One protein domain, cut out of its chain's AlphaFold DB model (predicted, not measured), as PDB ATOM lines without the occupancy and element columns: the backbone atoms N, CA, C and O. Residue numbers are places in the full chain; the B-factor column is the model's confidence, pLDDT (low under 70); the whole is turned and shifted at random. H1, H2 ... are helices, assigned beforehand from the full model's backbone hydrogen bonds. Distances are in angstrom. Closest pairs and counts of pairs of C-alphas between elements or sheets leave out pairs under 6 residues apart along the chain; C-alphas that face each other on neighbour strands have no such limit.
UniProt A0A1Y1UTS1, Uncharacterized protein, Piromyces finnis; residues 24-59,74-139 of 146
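AT A GLANCE: This is residues 24 to 59 and 74 to 139 of the 146 residues of an uncharacterized protein of Piromyces finnis (UniProt A0A1Y1UTS1). Look first for H3, which stands in the middle, with the steeply crossed pair H1 and H2 packed on one side of it and H5 on the other. H6 and the short H4 lie on that other side too, and H4 has its centre farthest from the mean of the C-alphas, at 15.6 A. The printed part has 102 residues, with six named helices, H1 to H6 in that order along the chain, and no named strand. The class is all helix, with 77 of the 102 residues in helices whose packing is mostly crossed. The whole is compact, with a radius of gyration of the C-alphas of 13.2 A and spans of 36 by 29 by 22 A.

HOW THE PARTS SIT: Begin with H2, residues 42 to 57, which shares the greatest length, 16 residues, with H6, residues 119 to 134. With residues 44 to 48 alone, H2 touches residues 78 to 82 of H3, residues 74 to 87; their closest C-alphas are those of Phe 48 and Tyr 78, 6.6 A apart, and at 72 degrees they are only just about perpendicular. With residues 42 to 49 alone, H2 touches H1, residues 24 to 34, at a steep tilt of 48 degrees, opposite ways; their closest C-alphas are those of His 28 and Ile 45, 6.4 A apart. H3 is the hub, touching four helices. With residues 74 to 78 alone it touches H1, about perpendicular at 80 degrees, closest at the C-alphas of Leu 31 and Pro 75, 6.0 A. H3 touches H5, residues 99 to 113, at a steep tilt of 54 degrees, opposite ways, closest at the C-alphas of Pro 75 and Ile 113, 7.0 A. H3 and H6 only just touch, with 3 pairs of C-alphas within 8 A, the closest those of Met 76 and Ala 125 at 6.7 A. Residues 126 to 133 of H6 touch H4, residues 93 to 97, closest at the C-alphas of Ser 93 and Arg 130, 6.4 A. H2 is apart from H4, H5 and H6. In H1, H2, H3, H5 and H6 every O i to N i+4 pair is within hydrogen-bond range; in H4 0 of 1 is, and 1 of 2 O i to N i+3 pairs.

IN THESE COORDINATES: Find C-alpha 42 at (231.879, 130.717, 174.086); from there H2 runs 19.7 A to C-alpha 57. H1 begins at C-alpha 24, at (224.732, 122.521, 168.820), and spans 15.3 A. H3 spans 18.5 A, H4 8.2 A and H5 20.7 A. H6 runs 22.8 A to C-alpha 134 at (203.126, 131.786, 180.021).

THE WHOLE: The C-alphas farthest apart are those of His 59 and Asn 100, 37.6 A. Residues 60 to 73 are not printed, and C-alphas 59 and 74 stand 18.6 A apart across that cut. Of the links printed whole, H1 to H2 is short and the other three are tight. The mean pLDDT of the printed part is 70.3; look for values under 70 at residues 54 to 59, 91 to 93, 95 to 96 and 113 to 139.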
ATOM      1  N   HIS A  24     223.955 121.721 167.871       76.69
ATOM      2  CA  HIS A  24     224.732 122.521 168.820       76.69
ATOM      3  C   HIS A  24     225.819 123.375 168.155       76.69
ATOM      4  O   HIS A  24     225.956 124.553 168.469       76.69
ATOM      5  N   GLN A  25     226.586 122.804 167.224       74.44
ATOM      6  CA  GLN A  25     227.608 123.544 166.483       74.44
ATOM      7  C   GLN A  25     226.969 124.607 165.589       74.44
ATOM      8  O   GLN A  25     227.480 125.721 165.519       74.44
ATOM      9  N   GLN A  26     225.841 124.305 164.940       74.44
ATOM     10  CA  GLN A  26     225.113 125.286 164.129       74.44
ATOM     11  C   GLN A  26     224.634 126.475 164.974       74.44
ATOM     12  O   GLN A  26     224.860 127.623 164.590       74.44
ATOM     13  N   ILE A  27     224.064 126.212 166.156       75.88
ATOM     14  CA  ILE A  27     223.672 127.238 167.133       75.88
ATOM     15  C   ILE A  27     224.889 128.057 167.568       75.88
ATOM     16  O   ILE A  27     224.846 129.285 167.524       75.88
ATOM     17  N   HIS A  28     225.991 127.395 167.919       82.12
ATOM     18  CA  HIS A  28     227.209 128.065 168.365       82.12
ATOM     19  C   HIS A  28     227.759 129.018 167.294       82.12
ATOM     20  O   HIS A  28     228.073 130.172 167.584       82.12
ATOM     21  N   TYR A  29     227.851 128.565 166.039       80.19
ATOM     22  CA  TYR A  29     228.285 129.410 164.924       80.19
ATOM     23  C   TYR A  29     227.317 130.563 164.670       80.19
ATOM     24  O   TYR A  29     227.761 131.694 164.467       80.19
ATOM     25  N   LYS A  30     226.005 130.295 164.698       79.44
ATOM     26  CA  LYS A  30     224.984 131.324 164.502       79.44
ATOM     27  C   LYS A  30     225.143 132.424 165.545       79.44
ATOM     28  O   LYS A  30     225.304 133.574 165.155       79.44
ATOM     29  N   LEU A  31     225.200 132.070 166.828       81.50
ATOM     30  CA  LEU A  31     225.327 133.030 167.921       81.50
ATOM     31  C   LEU A  31     226.638 133.812 167.864       81.50
ATOM     32  O   LEU A  31     226.590 135.033 167.964       81.50
ATOM     33  N   LEU A  32     227.780 133.173 167.592       82.88
ATOM     34  CA  LEU A  32     229.044 133.905 167.421       82.88
ATOM     35  C   LEU A  32     228.985 134.947 166.289       82.88
ATOM     36  O   LEU A  32     229.601 136.007 166.374       82.88
ATOM     37  N   SER A  33     228.257 134.633 165.214       76.75
ATOM     38  CA  SER A  33     228.137 135.506 164.040       76.75
ATOM     39  C   SER A  33     227.106 136.626 164.196       76.75
ATOM     40  O   SER A  33     227.216 137.647 163.521       76.75
ATOM     41  N   THR A  34     226.097 136.441 165.054       73.31
ATOM     42  CA  THR A  34     224.983 137.388 165.222       73.31
ATOM     43  C   THR A  34     225.026 138.160 166.530       73.31
ATOM     44  O   THR A  34     224.280 139.124 166.661       73.31
ATOM     45  N   THR A  35     225.837 137.731 167.502       76.94
ATOM     46  CA  THR A  35     225.905 138.370 168.818       76.94
ATOM     47  C   THR A  35     227.131 139.262 168.955       76.94
ATOM     48  O   THR A  35     228.183 138.993 168.375       76.94
ATOM     49  N   THR A  36     227.021 140.340 169.727       78.31
ATOM     50  CA  THR A  36     228.131 141.259 170.000       78.31
ATOM     51  C   THR A  36     228.274 141.623 171.473       78.31
ATOM     52  O   THR A  36     227.436 141.292 172.308       78.31
ATOM     53  N   GLY A  37     229.391 142.278 171.803       76.88
ATOM     54  CA  GLY A  37     229.713 142.686 173.170       76.88
ATOM     55  C   GLY A  37     230.160 141.519 174.052       76.88
ATOM     56  O   GLY A  37     230.610 140.484 173.558       76.88
ATOM     57  N   LYS A  38     230.034 141.686 175.376       82.69
ATOM     58  CA  LYS A  38     230.499 140.704 176.378       82.69
ATOM     59  C   LYS A  38     229.850 139.318 176.239       82.69
ATOM     60  O   LYS A  38     230.440 138.329 176.656       82.69
ATOM     61  N   TYR A  39     228.680 139.248 175.603       82.88
ATOM     62  CA  TYR A  39     227.910 138.019 175.406       82.88
ATOM     63  C   TYR A  39     228.262 137.245 174.132       82.88
ATOM     64  O   TYR A  39     227.744 136.148 173.931       82.88
ATOM     65  N   ASN A  40     229.183 137.753 173.308       81.12
ATOM     66  CA  ASN A  40     229.758 137.013 172.181       81.12
ATOM     67  C   ASN A  40     230.972 136.163 172.616       81.12
ATOM     68  O   ASN A  40     232.042 136.205 172.012       81.12
ATOM     69  N   ASN A  41     230.843 135.440 173.728       83.50
ATOM     70  CA  ASN A  41     231.884 134.558 174.255       83.50
ATOM     71  C   ASN A  41     231.335 133.127 174.345       83.50
ATOM     72  O   ASN A  41     230.190 132.915 174.742       83.50
ATOM     73  N   SER A  42     232.178 132.149 174.005       81.81
ATOM     74  CA  SER A  42     231.879 130.717 174.086       81.81
ATOM     75  C   SER A  42     231.344 130.254 175.443       81.81
ATOM     76  O   SER A  42     230.578 129.303 175.469       81.81
ATOM     77  N   LEU A  43     231.709 130.894 176.560       87.62
ATOM     78  CA  LEU A  43     231.212 130.536 177.892       87.62
ATOM     79  C   LEU A  43     229.684 130.645 177.956       87.62
ATOM     80  O   LEU A  43     229.009 129.641 178.168       87.62
ATOM     81  N   TYR A  44     229.141 131.826 177.657       85.88
ATOM     82  CA  TYR A  44     227.698 132.073 177.668       85.88
ATOM     83  C   TYR A  44     226.956 131.234 176.621       85.88
ATOM     84  O   TYR A  44     225.876 130.706 176.882       85.88
ATOM     85  N   ILE A  45     227.552 131.062 175.437       85.44
ATOM     86  CA  ILE A  45     226.975 130.246 174.362       85.44
ATOM     87  C   ILE A  45     226.902 128.771 174.777       85.44
ATOM     88  O   ILE A  45     225.901 128.108 174.510       85.44
ATOM     89  N   ASN A  46     227.926 128.250 175.452       84.50
ATOM     90  CA  ASN A  46     227.933 126.877 175.954       84.50
ATOM     91  C   ASN A  46     226.914 126.678 177.078       84.50
ATOM     92  O   ASN A  46     226.216 125.664 177.087       84.50
ATOM     93  N   GLU A  47     226.786 127.643 177.990       84.25
ATOM     94  CA  GLU A  47     225.757 127.626 179.035       84.25
ATOM     95  C   GLU A  47     224.348 127.640 178.428       84.25
ATOM     96  O   GLU A  47     223.507 126.826 178.811       84.25
ATOM     97  N   PHE A  48     224.117 128.445 177.389       85.75
ATOM     98  CA  PHE A  48     222.860 128.438 176.644       85.75
ATOM     99  C   PHE A  48     222.603 127.118 175.908       85.75
ATOM    100  O   PHE A  48     221.496 126.590 175.940       85.75
ATOM    101  N   ILE A  49     223.614 126.540 175.258       82.50
ATOM    102  CA  ILE A  49     223.482 125.232 174.605       82.50
ATOM    103  C   ILE A  49     223.143 124.146 175.633       82.50
ATOM    104  O   ILE A  49     222.331 123.270 175.342       82.50
ATOM    105  N   ASN A  50     223.720 124.195 176.834       79.00
ATOM    106  CA  ASN A  50     223.379 123.268 177.912       79.00
ATOM    107  C   ASN A  50     221.954 123.489 178.430       79.00
ATOM    108  O   ASN A  50     221.237 122.511 178.640       79.00
ATOM    109  N   PHE A  51     221.515 124.745 178.550       78.31
ATOM    110  CA  PHE A  51     220.118 125.077 178.828       78.31
ATOM    111  C   PHE A  51     219.186 124.454 177.779       78.31
ATOM    112  O   PHE A  51     218.253 123.739 178.133       78.31
ATOM    113  N   LEU A  52     219.478 124.619 176.484       75.38
ATOM    114  CA  LEU A  52     218.696 123.980 175.424       75.38
ATOM    115  C   LEU A  52     218.734 122.449 175.539       75.38
ATOM    116  O   LEU A  52     217.704 121.794 175.446       75.38
ATOM    117  N   LYS A  53     219.884 121.837 175.822       70.38
ATOM    118  CA  LYS A  53     219.946 120.377 176.006       70.38
ATOM    119  C   LYS A  53     219.004 119.873 177.093       70.38
ATOM    120  O   LYS A  53     218.326 118.881 176.861       70.38
ATOM    121  N   ILE A  54     218.957 120.555 178.233       66.25
ATOM    122  CA  ILE A  54     218.156 120.154 179.396       66.25
ATOM    123  C   ILE A  54     216.670 120.448 179.176       66.25
ATOM    124  O   ILE A  54     215.818 119.596 179.396       66.25
ATOM    125  N   HIS A  55     216.343 121.658 178.730       60.91
ATOM    126  CA  HIS A  55     214.958 122.133 178.703       60.91
ATOM    127  C   HIS A  55     214.246 121.862 177.381       60.91
ATOM    128  O   HIS A  55     213.026 121.967 177.301       60.91
ATOM    129  N   VAL A  56     215.004 121.531 176.337       61.69
ATOM    130  CA  VAL A  56     214.486 121.381 174.982       61.69
ATOM    131  C   VAL A  56     214.796 120.005 174.408       61.69
ATOM    132  O   VAL A  56     213.887 119.310 173.959       61.69
ATOM    133  N   PHE A  57     216.071 119.615 174.368       60.81
ATOM    134  CA  PHE A  57     216.486 118.416 173.630       60.81
ATOM    135  C   PHE A  57     216.347 117.121 174.444       60.81
ATOM    136  O   PHE A  57     216.440 116.039 173.873       60.81
ATOM    137  N   GLN A  58     216.097 117.208 175.754       53.44
ATOM    138  CA  GLN A  58     216.007 116.051 176.652       53.44
ATOM    139  C   GLN A  58     214.730 115.206 176.451       53.44
ATOM    140  O   GLN A  58     214.673 114.071 176.915       53.44
ATOM    141  N   HIS A  59     213.728 115.716 175.721       49.31
ATOM    142  CA  HIS A  59     212.536 114.965 175.304       49.31
ATOM    143  C   HIS A  59     212.630 114.583 173.823       49.31
ATOM    144  O   HIS A  59     211.963 115.137 172.946       49.31
ATOM    145  N   ILE A  74     216.793 131.651 167.224       73.75
ATOM    146  CA  ILE A  74     217.872 131.260 168.152       73.75
ATOM    147  C   ILE A  74     218.605 132.463 168.779       73.75
ATOM    148  O   ILE A  74     218.752 132.470 170.001       73.75
ATOM    149  N   PRO A  75     219.028 133.497 168.020       73.69
ATOM    150  CA  PRO A  75     219.563 134.728 168.605       73.69
ATOM    151  C   PRO A  75     218.647 135.366 169.656       73.69
ATOM    152  O   PRO A  75     219.122 135.782 170.708       73.69
ATOM    153  N   MET A  76     217.337 135.399 169.403       72.81
ATOM    154  CA  MET A  76     216.367 135.978 170.333       72.81
ATOM    155  C   MET A  76     216.220 135.138 171.609       72.81
ATOM    156  O   MET A  76     216.207 135.679 172.709       72.81
ATOM    157  N   LEU A  77     216.178 133.810 171.487       74.69
ATOM    158  CA  LEU A  77     216.174 132.920 172.653       74.69
ATOM    159  C   LEU A  77     217.443 133.073 173.494       74.69
ATOM    160  O   LEU A  77     217.370 133.096 174.721       74.69
ATOM    161  N   TYR A  78     218.595 133.218 172.840       78.81
ATOM    162  CA  TYR A  78     219.862 133.453 173.520       78.81
ATOM    163  C   TYR A  78     219.869 134.779 174.280       78.81
ATOM    164  O   TYR A  78     220.287 134.833 175.431       78.81
ATOM    165  N   LEU A  79     219.341 135.845 173.685       77.25
ATOM    166  CA  LEU A  79     219.176 137.116 174.379       77.25
ATOM    167  C   LEU A  79     218.284 136.981 175.614       77.25
ATOM    168  O   LEU A  79     218.622 137.508 176.669       77.25
ATOM    169  N   ILE A  80     217.161 136.278 175.503       73.81
ATOM    170  CA  ILE A  80     216.258 136.089 176.641       73.81
ATOM    171  C   ILE A  80     216.951 135.291 177.746       73.81
ATOM    172  O   ILE A  80     216.840 135.647 178.920       73.81
ATOM    173  N   PHE A  81     217.725 134.269 177.374       79.00
ATOM    174  CA  PHE A  81     218.590 133.543 178.297       79.00
ATOM    175  C   PHE A  81     219.569 134.487 179.012       79.00
ATOM    176  O   PHE A  81     219.679 134.420 180.236       79.00
ATOM    177  N   ILE A  82     220.206 135.412 178.291       82.50
ATOM    178  CA  ILE A  82     221.104 136.410 178.881       82.50
ATOM    179  C   ILE A  82     220.368 137.352 179.843       82.50
ATOM    180  O   ILE A  82     220.809 137.564 180.975       82.50
ATOM    181  N   ILE A  83     219.225 137.893 179.415       76.44
ATOM    182  CA  ILE A  83     218.414 138.815 180.216       76.44
ATOM    183  C   ILE A  83     218.011 138.153 181.531       76.44
ATOM    184  O   ILE A  83     218.165 138.753 182.586       76.44
ATOM    185  N   LYS A  84     217.534 136.910 181.491       73.12
ATOM    186  CA  LYS A  84     217.007 136.225 182.674       73.12
ATOM    187  C   LYS A  84     218.068 135.646 183.598       73.12
ATOM    188  O   LYS A  84     217.812 135.552 184.788       73.12
ATOM    189  N   ASN A  85     219.228 135.247 183.090       76.75
ATOM    190  CA  ASN A  85     220.235 134.599 183.934       76.75
ATOM    191  C   ASN A  85     221.326 135.558 184.426       76.75
ATOM    192  O   ASN A  85     221.955 135.262 185.437       76.75
ATOM    193  N   TYR A  86     221.541 136.701 183.758       81.69
ATOM    194  CA  TYR A  86     222.681 137.575 184.073       81.69
ATOM    195  C   TYR A  86     222.316 139.048 184.270       81.69
ATOM    196  O   TYR A  86     222.873 139.671 185.168       81.69
ATOM    197  N   GLU A  87     221.418 139.625 183.465       81.50
ATOM    198  CA  GLU A  87     221.123 141.071 183.554       81.50
ATOM    199  C   GLU A  87     219.974 141.385 184.528       81.50
ATOM    200  O   GLU A  87     220.104 142.249 185.393       81.50
ATOM    201  N   TYR A  88     218.851 140.669 184.423       76.25
ATOM    202  CA  TYR A  88     217.618 140.915 185.179       76.25
ATOM    203  C   TYR A  88     216.942 139.604 185.634       76.25
ATOM    204  O   TYR A  88     215.860 139.254 185.150       76.25
ATOM    205  N   PRO A  89     217.530 138.874 186.599       71.81
ATOM    206  CA  PRO A  89     216.968 137.614 187.095       71.81
ATOM    207  C   PRO A  89     215.592 137.760 187.752       71.81
ATOM    208  O   PRO A  89     214.755 136.870 187.628       71.81
ATOM    209  N   ASN A  90     215.314 138.920 188.348       71.12
ATOM    210  CA  ASN A  90     214.025 139.228 188.975       71.12
ATOM    211  C   ASN A  90     213.021 139.874 188.006       71.12
ATOM    212  O   ASN A  90     212.036 140.455 188.445       71.12
ATOM    213  N   PHE A  91     213.278 139.853 186.695       67.94
ATOM    214  CA  PHE A  91     212.354 140.425 185.719       67.94
ATOM    215  C   PHE A  91     211.068 139.593 185.663       67.94
ATOM    216  O   PHE A  91     211.122 138.415 185.312       67.94
ATOM    217  N   HIS A  92     209.908 140.174 185.949       68.12
ATOM    218  CA  HIS A  92     208.610 139.500 185.888       68.12
ATOM    219  C   HIS A  92     207.795 139.943 184.668       68.12
ATOM    220  O   HIS A  92     208.065 140.961 184.037       68.12
ATOM    221  N   SER A  93     206.768 139.173 184.302       64.12
ATOM    222  CA  SER A  93     205.900 139.522 183.166       64.12
ATOM    223  C   SER A  93     205.176 140.860 183.354       64.12
ATOM    224  O   SER A  93     204.929 141.564 182.377       64.12
ATOM    225  N   SER A  94     204.896 141.249 184.600       70.69
ATOM    226  CA  SER A  94     204.358 142.565 184.958       70.69
ATOM    227  C   SER A  94     205.306 143.718 184.613       70.69
ATOM    228  O   SER A  94     204.842 144.817 184.314       70.69
ATOM    229  N   ASP A  95     206.617 143.469 184.590       68.56
ATOM    230  CA  ASP A  95     207.639 144.481 184.300       68.56
ATOM    231  C   ASP A  95     207.755 144.793 182.805       68.56
ATOM    232  O   ASP A  95     208.343 145.803 182.426       68.56
ATOM    233  N   ILE A  96     207.139 143.982 181.936       67.69
ATOM    234  CA  ILE A  96     207.121 144.197 180.478       67.69
ATOM    235  C   ILE A  96     206.442 145.521 180.114       67.69
ATOM    236  O   ILE A  96     206.815 146.160 179.131       67.69
ATOM    237  N   ASN A  97     205.469 145.956 180.914       70.94
ATOM    238  CA  ASN A  97     204.758 147.215 180.689       70.94
ATOM    239  C   ASN A  97     205.453 148.415 181.359       70.94
ATOM    240  O   ASN A  97     205.003 149.547 181.194       70.94
ATOM    241  N   ASN A  98     206.541 148.193 182.102       77.94
ATOM    242  CA  ASN A  98     207.305 149.259 182.737       77.94
ATOM    243  C   ASN A  98     208.298 149.867 181.736       77.94
ATOM    244  O   ASN A  98     209.236 149.207 181.284       77.94
ATOM    245  N   THR A  99     208.115 151.149 181.424       77.62
ATOM    246  CA  THR A  99     208.917 151.886 180.437       77.62
ATOM    247  C   THR A  99     210.419 151.828 180.725       77.62
ATOM    248  O   THR A  99     211.198 151.549 179.821       77.62
ATOM    249  N   ASN A 100     210.831 151.958 181.992       78.56
ATOM    250  CA  ASN A 100     212.250 151.929 182.363       78.56
ATOM    251  C   ASN A 100     212.906 150.572 182.082       78.56
ATOM    252  O   ASN A 100     214.087 150.508 181.739       78.56
ATOM    253  N   TYR A 101     212.162 149.476 182.247       73.00
ATOM    254  CA  TYR A 101     212.673 148.152 181.913       73.00
ATOM    255  C   TYR A 101     212.678 147.909 180.409       73.00
ATOM    256  O   TYR A 101     213.636 147.324 179.904       73.00
ATOM    257  N   ARG A 102     211.656 148.389 179.686       73.75
ATOM    258  CA  ARG A 102     211.639 148.312 178.219       73.75
ATOM    259  C   ARG A 102     212.858 149.005 177.626       73.75
ATOM    260  O   ARG A 102     213.533 148.394 176.810       73.75
ATOM    261  N   ASP A 103     213.199 150.204 178.087       77.69
ATOM    262  CA  ASP A 103     214.349 150.954 177.568       77.69
ATOM    263  C   ASP A 103     215.677 150.224 177.796       77.69
ATOM    264  O   ASP A 103     216.479 150.080 176.874       77.69
ATOM    265  N   LYS A 104     215.875 149.666 178.994       76.38
ATOM    266  CA  LYS A 104     217.064 148.865 179.320       76.38
ATOM    267  C   LYS A 104     217.163 147.579 178.495       76.38
ATOM    268  O   LYS A 104     218.246 147.210 178.042       76.38
ATOM    269  N   ILE A 105     216.042 146.886 178.292       74.25
ATOM    270  CA  ILE A 105     215.981 145.682 177.453       74.25
ATOM    271  C   ILE A 105     216.230 146.043 175.984       74.25
ATOM    272  O   ILE A 105     216.954 145.324 175.300       74.25
ATOM    273  N   ASN A 106     215.706 147.175 175.513       73.88
ATOM    274  CA  ASN A 106     215.936 147.690 174.165       73.88
ATOM    275  C   ASN A 106     217.413 148.022 173.923       73.88
ATOM    276  O   ASN A 106     217.949 147.743 172.850       73.88
ATOM    277  N   GLU A 107     218.093 148.590 174.916       76.56
ATOM    278  CA  GLU A 107     219.530 148.846 174.840       76.56
ATOM    279  C   GLU A 107     220.327 147.535 174.751       76.56
ATOM    280  O   GLU A 107     221.203 147.387 173.897       76.56
ATOM    281  N   LEU A 108     219.972 146.534 175.561       75.00
ATOM    282  CA  LEU A 108     220.571 145.197 175.493       75.00
ATOM    283  C   LEU A 108     220.313 144.501 174.153       75.00
ATOM    284  O   LEU A 108     221.237 143.919 173.591       75.00
ATOM    285  N   LEU A 109     219.095 144.589 173.619       73.75
ATOM    286  CA  LEU A 109     218.713 144.069 172.302       73.75
ATOM    287  C   LEU A 109     219.628 144.610 171.198       73.75
ATOM    288  O   LEU A 109     220.174 143.842 170.399       73.75
ATOM    289  N   LYS A 110     219.843 145.929 171.189       74.69
ATOM    290  CA  LYS A 110     220.746 146.608 170.250       74.69
ATOM    291  C   LYS A 110     222.192 146.162 170.446       74.69
ATOM    292  O   LYS A 110     222.847 145.759 169.490       74.69
ATOM    293  N   ASN A 111     222.665 146.133 171.690       70.81
ATOM    294  CA  ASN A 111     224.047 145.777 172.010       70.81
ATOM    295  C   ASN A 111     224.384 144.309 171.703       70.81
ATOM    296  O   ASN A 111     225.521 143.997 171.333       70.81
ATOM    297  N   ILE A 112     223.413 143.407 171.857       70.44
ATOM    298  CA  ILE A 112     223.624 141.968 171.714       70.44
ATOM    299  C   ILE A 112     223.367 141.515 170.283       70.44
ATOM    300  O   ILE A 112     224.210 140.799 169.773       70.44
ATOM    301  N   ILE A 113     222.277 141.912 169.617       69.50
ATOM    302  CA  ILE A 113     221.899 141.370 168.291       69.50
ATOM    303  C   ILE A 113     222.085 142.405 167.155       69.50
ATOM    304  O   ILE A 113     221.827 142.100 165.993       69.50
ATOM    305  N   ARG A 114     222.580 143.622 167.443       66.31
ATOM    306  CA  ARG A 114     222.671 144.740 166.470       66.31
ATOM    307  C   ARG A 114     221.327 145.048 165.806       66.31
ATOM    308  O   ARG A 114     221.227 145.254 164.595       66.31
ATOM    309  N   MET A 115     220.258 145.014 166.601       62.06
ATOM    310  CA  MET A 115     218.895 145.312 166.151       62.06
ATOM    311  C   MET A 115     218.674 146.819 166.086       62.06
ATOM    312  O   MET A 115     217.884 147.393 166.829       62.06
ATOM    313  N   ASP A 116     219.415 147.480 165.207       55.56
ATOM    314  CA  ASP A 116     219.534 148.933 165.260       55.56
ATOM    315  C   ASP A 116     218.327 149.650 164.619       55.56
ATOM    316  O   ASP A 116     218.235 150.873 164.724       55.56
ATOM    317  N   LYS A 117     217.419 148.932 163.924       51.56
ATOM    318  CA  LYS A 117     216.473 149.561 162.974       51.56
ATOM    319  C   LYS A 117     215.054 148.980 162.839       51.56
ATOM    320  O   LYS A 117     214.368 149.397 161.912       51.56
ATOM    321  N   ASP A 118     214.582 148.070 163.693       57.41
ATOM    322  CA  ASP A 118     213.272 147.435 163.447       57.41
ATOM    323  C   ASP A 118     212.412 147.291 164.717       57.41
ATOM    324  O   ASP A 118     212.654 146.433 165.566       57.41
ATOM    325  N   GLU A 119     211.402 148.159 164.858       55.62
ATOM    326  CA  GLU A 119     210.448 148.158 165.983       55.62
ATOM    327  C   GLU A 119     209.635 146.857 166.056       55.62
ATOM    328  O   GLU A 119     209.323 146.389 167.154       55.62
ATOM    329  N   SER A 120     209.381 146.210 164.912       57.72
ATOM    330  CA  SER A 120     208.657 144.934 164.849       57.72
ATOM    331  C   SER A 120     209.395 143.804 165.578       57.72
ATOM    332  O   SER A 120     208.775 142.928 166.181       57.72
ATOM    333  N   TYR A 121     210.729 143.857 165.606       60.50
ATOM    334  CA  TYR A 121     211.554 142.880 166.310       60.50
ATOM    335  C   TYR A 121     211.581 143.097 167.822       60.50
ATOM    336  O   TYR A 121     211.764 142.128 168.559       60.50
ATOM    337  N   MET A 122     211.386 144.333 168.293       61.50
ATOM    338  CA  MET A 122     211.283 144.622 169.725       61.50
ATOM    339  C   MET A 122     209.968 144.081 170.288       61.50
ATOM    340  O   MET A 122     209.983 143.391 171.304       61.50
ATOM    341  N   GLU A 123     208.844 144.315 169.607       62.78
ATOM    342  CA  GLU A 123     207.557 143.724 169.997       62.78
ATOM    343  C   GLU A 123     207.613 142.193 169.969       62.78
ATOM    344  O   GLU A 123     207.227 141.546 170.940       62.78
ATOM    345  N   TYR A 124     208.235 141.619 168.936       60.44
ATOM    346  CA  TYR A 124     208.464 140.179 168.854       60.44
ATOM    347  C   TYR A 124     209.341 139.645 170.003       60.44
ATOM    348  O   TYR A 124     209.054 138.584 170.553       60.44
ATOM    349  N   ALA A 125     210.379 140.377 170.428       62.72
ATOM    350  CA  ALA A 125     211.196 140.006 171.588       62.72
ATOM    351  C   ALA A 125     210.363 139.958 172.877       62.72
ATOM    352  O   ALA A 125     210.443 138.987 173.633       62.72
ATOM    353  N   PHE A 126     209.531 140.976 173.113       64.50
ATOM    354  CA  PHE A 126     208.636 141.014 174.268       64.50
ATOM    355  C   PHE A 126     207.573 139.917 174.212       64.50
ATOM    356  O   PHE A 126     207.272 139.326 175.248       64.50
ATOM    357  N   ASP A 127     207.056 139.585 173.033       60.50
ATOM    358  CA  ASP A 127     206.096 138.495 172.868       60.50
ATOM    359  C   ASP A 127     206.722 137.123 173.112       60.50
ATOM    360  O   ASP A 127     206.089 136.274 173.737       60.50
ATOM    361  N   ILE A 128     207.987 136.908 172.737       58.81
ATOM    362  CA  ILE A 128     208.706 135.686 173.119       58.81
ATOM    363  C   ILE A 128     208.962 135.663 174.633       58.81
ATOM    364  O   ILE A 128     208.787 134.619 175.258       58.81
ATOM    365  N   ILE A 129     209.313 136.792 175.258       61.34
ATOM    366  CA  ILE A 129     209.452 136.873 176.724       61.34
ATOM    367  C   ILE A 129     208.117 136.541 177.416       61.34
ATOM    368  O   ILE A 129     208.104 135.767 178.375       61.34
ATOM    369  N   ARG A 130     206.987 137.066 176.916       60.16
ATOM    370  CA  ARG A 130     205.632 136.731 177.394       60.16
ATOM    371  C   ARG A 130     205.326 135.249 177.206       60.16
ATOM    372  O   ARG A 130     204.891 134.605 178.152       60.16
ATOM    373  N   TYR A 131     205.581 134.709 176.016       52.06
ATOM    374  CA  TYR A 131     205.379 133.299 175.686       52.06
ATOM    375  C   TYR A 131     206.152 132.395 176.655       52.06
ATOM    376  O   TYR A 131     205.580 131.511 177.284       52.06
ATOM    377  N   LEU A 132     207.438 132.663 176.864       53.19
ATOM    378  CA  LEU A 132     208.283 131.854 177.739       53.19
ATOM    379  C   LEU A 132     207.863 131.917 179.219       53.19
ATOM    380  O   LEU A 132     208.050 130.937 179.941       53.19
ATOM    381  N   TYR A 133     207.252 133.027 179.647       54.62
ATOM    382  CA  TYR A 133     206.630 133.154 180.966       54.62
ATOM    383  C   TYR A 133     205.317 132.360 181.067       54.62
ATOM    384  O   TYR A 133     205.124 131.620 182.025       54.62
ATOM    385  N   ILE A 134     204.431 132.475 180.068       46.16
ATOM    386  CA  ILE A 134     203.126 131.786 180.021       46.16
ATOM    387  C   ILE A 134     203.292 130.266 180.100       46.16
ATOM    388  O   ILE A 134     202.515 129.598 180.775       46.16
ATOM    389  N   TYR A 135     204.308 129.721 179.431       44.38
ATOM    390  CA  TYR A 135     204.541 128.276 179.388       44.38
ATOM    391  C   TYR A 135     205.468 127.758 180.499       44.38
ATOM    392  O   TYR A 135     205.827 126.584 180.476       44.38
ATOM    393  N   ASN A 136     205.869 128.605 181.456       48.47
ATOM    394  CA  ASN A 136     206.821 128.274 182.526       48.47
ATOM    395  C   ASN A 136     208.112 127.590 182.009       48.47
ATOM    396  O   ASN A 136     208.735 126.781 182.691       48.47
ATOM    397  N   LEU A 137     208.513 127.899 180.768       46.88
ATOM    398  CA  LEU A 137     209.687 127.311 180.101       46.88
ATOM    399  C   LEU A 137     210.994 127.992 180.532       46.88
ATOM    400  O   LEU A 137     212.080 127.480 180.276       46.88
ATOM    401  N   ILE A 138     210.877 129.134 181.216       46.34
ATOM    402  CA  ILE A 138     211.924 129.747 182.040       46.34
ATOM    403  C   ILE A 138     211.500 129.595 183.508       46.34
ATOM    404  O   ILE A 138     211.481 130.552 184.277       46.34
ATOM    405  N   ALA A 139     211.094 128.390 183.905       34.22
ATOM    406  CA  ALA A 139     211.123 128.018 185.306       34.22
ATOM    407  C   ALA A 139     212.588 127.778 185.666       34.22
ATOM    408  O   ALA A 139     213.156 126.734 185.344       34.22
TER     409      ALA A 139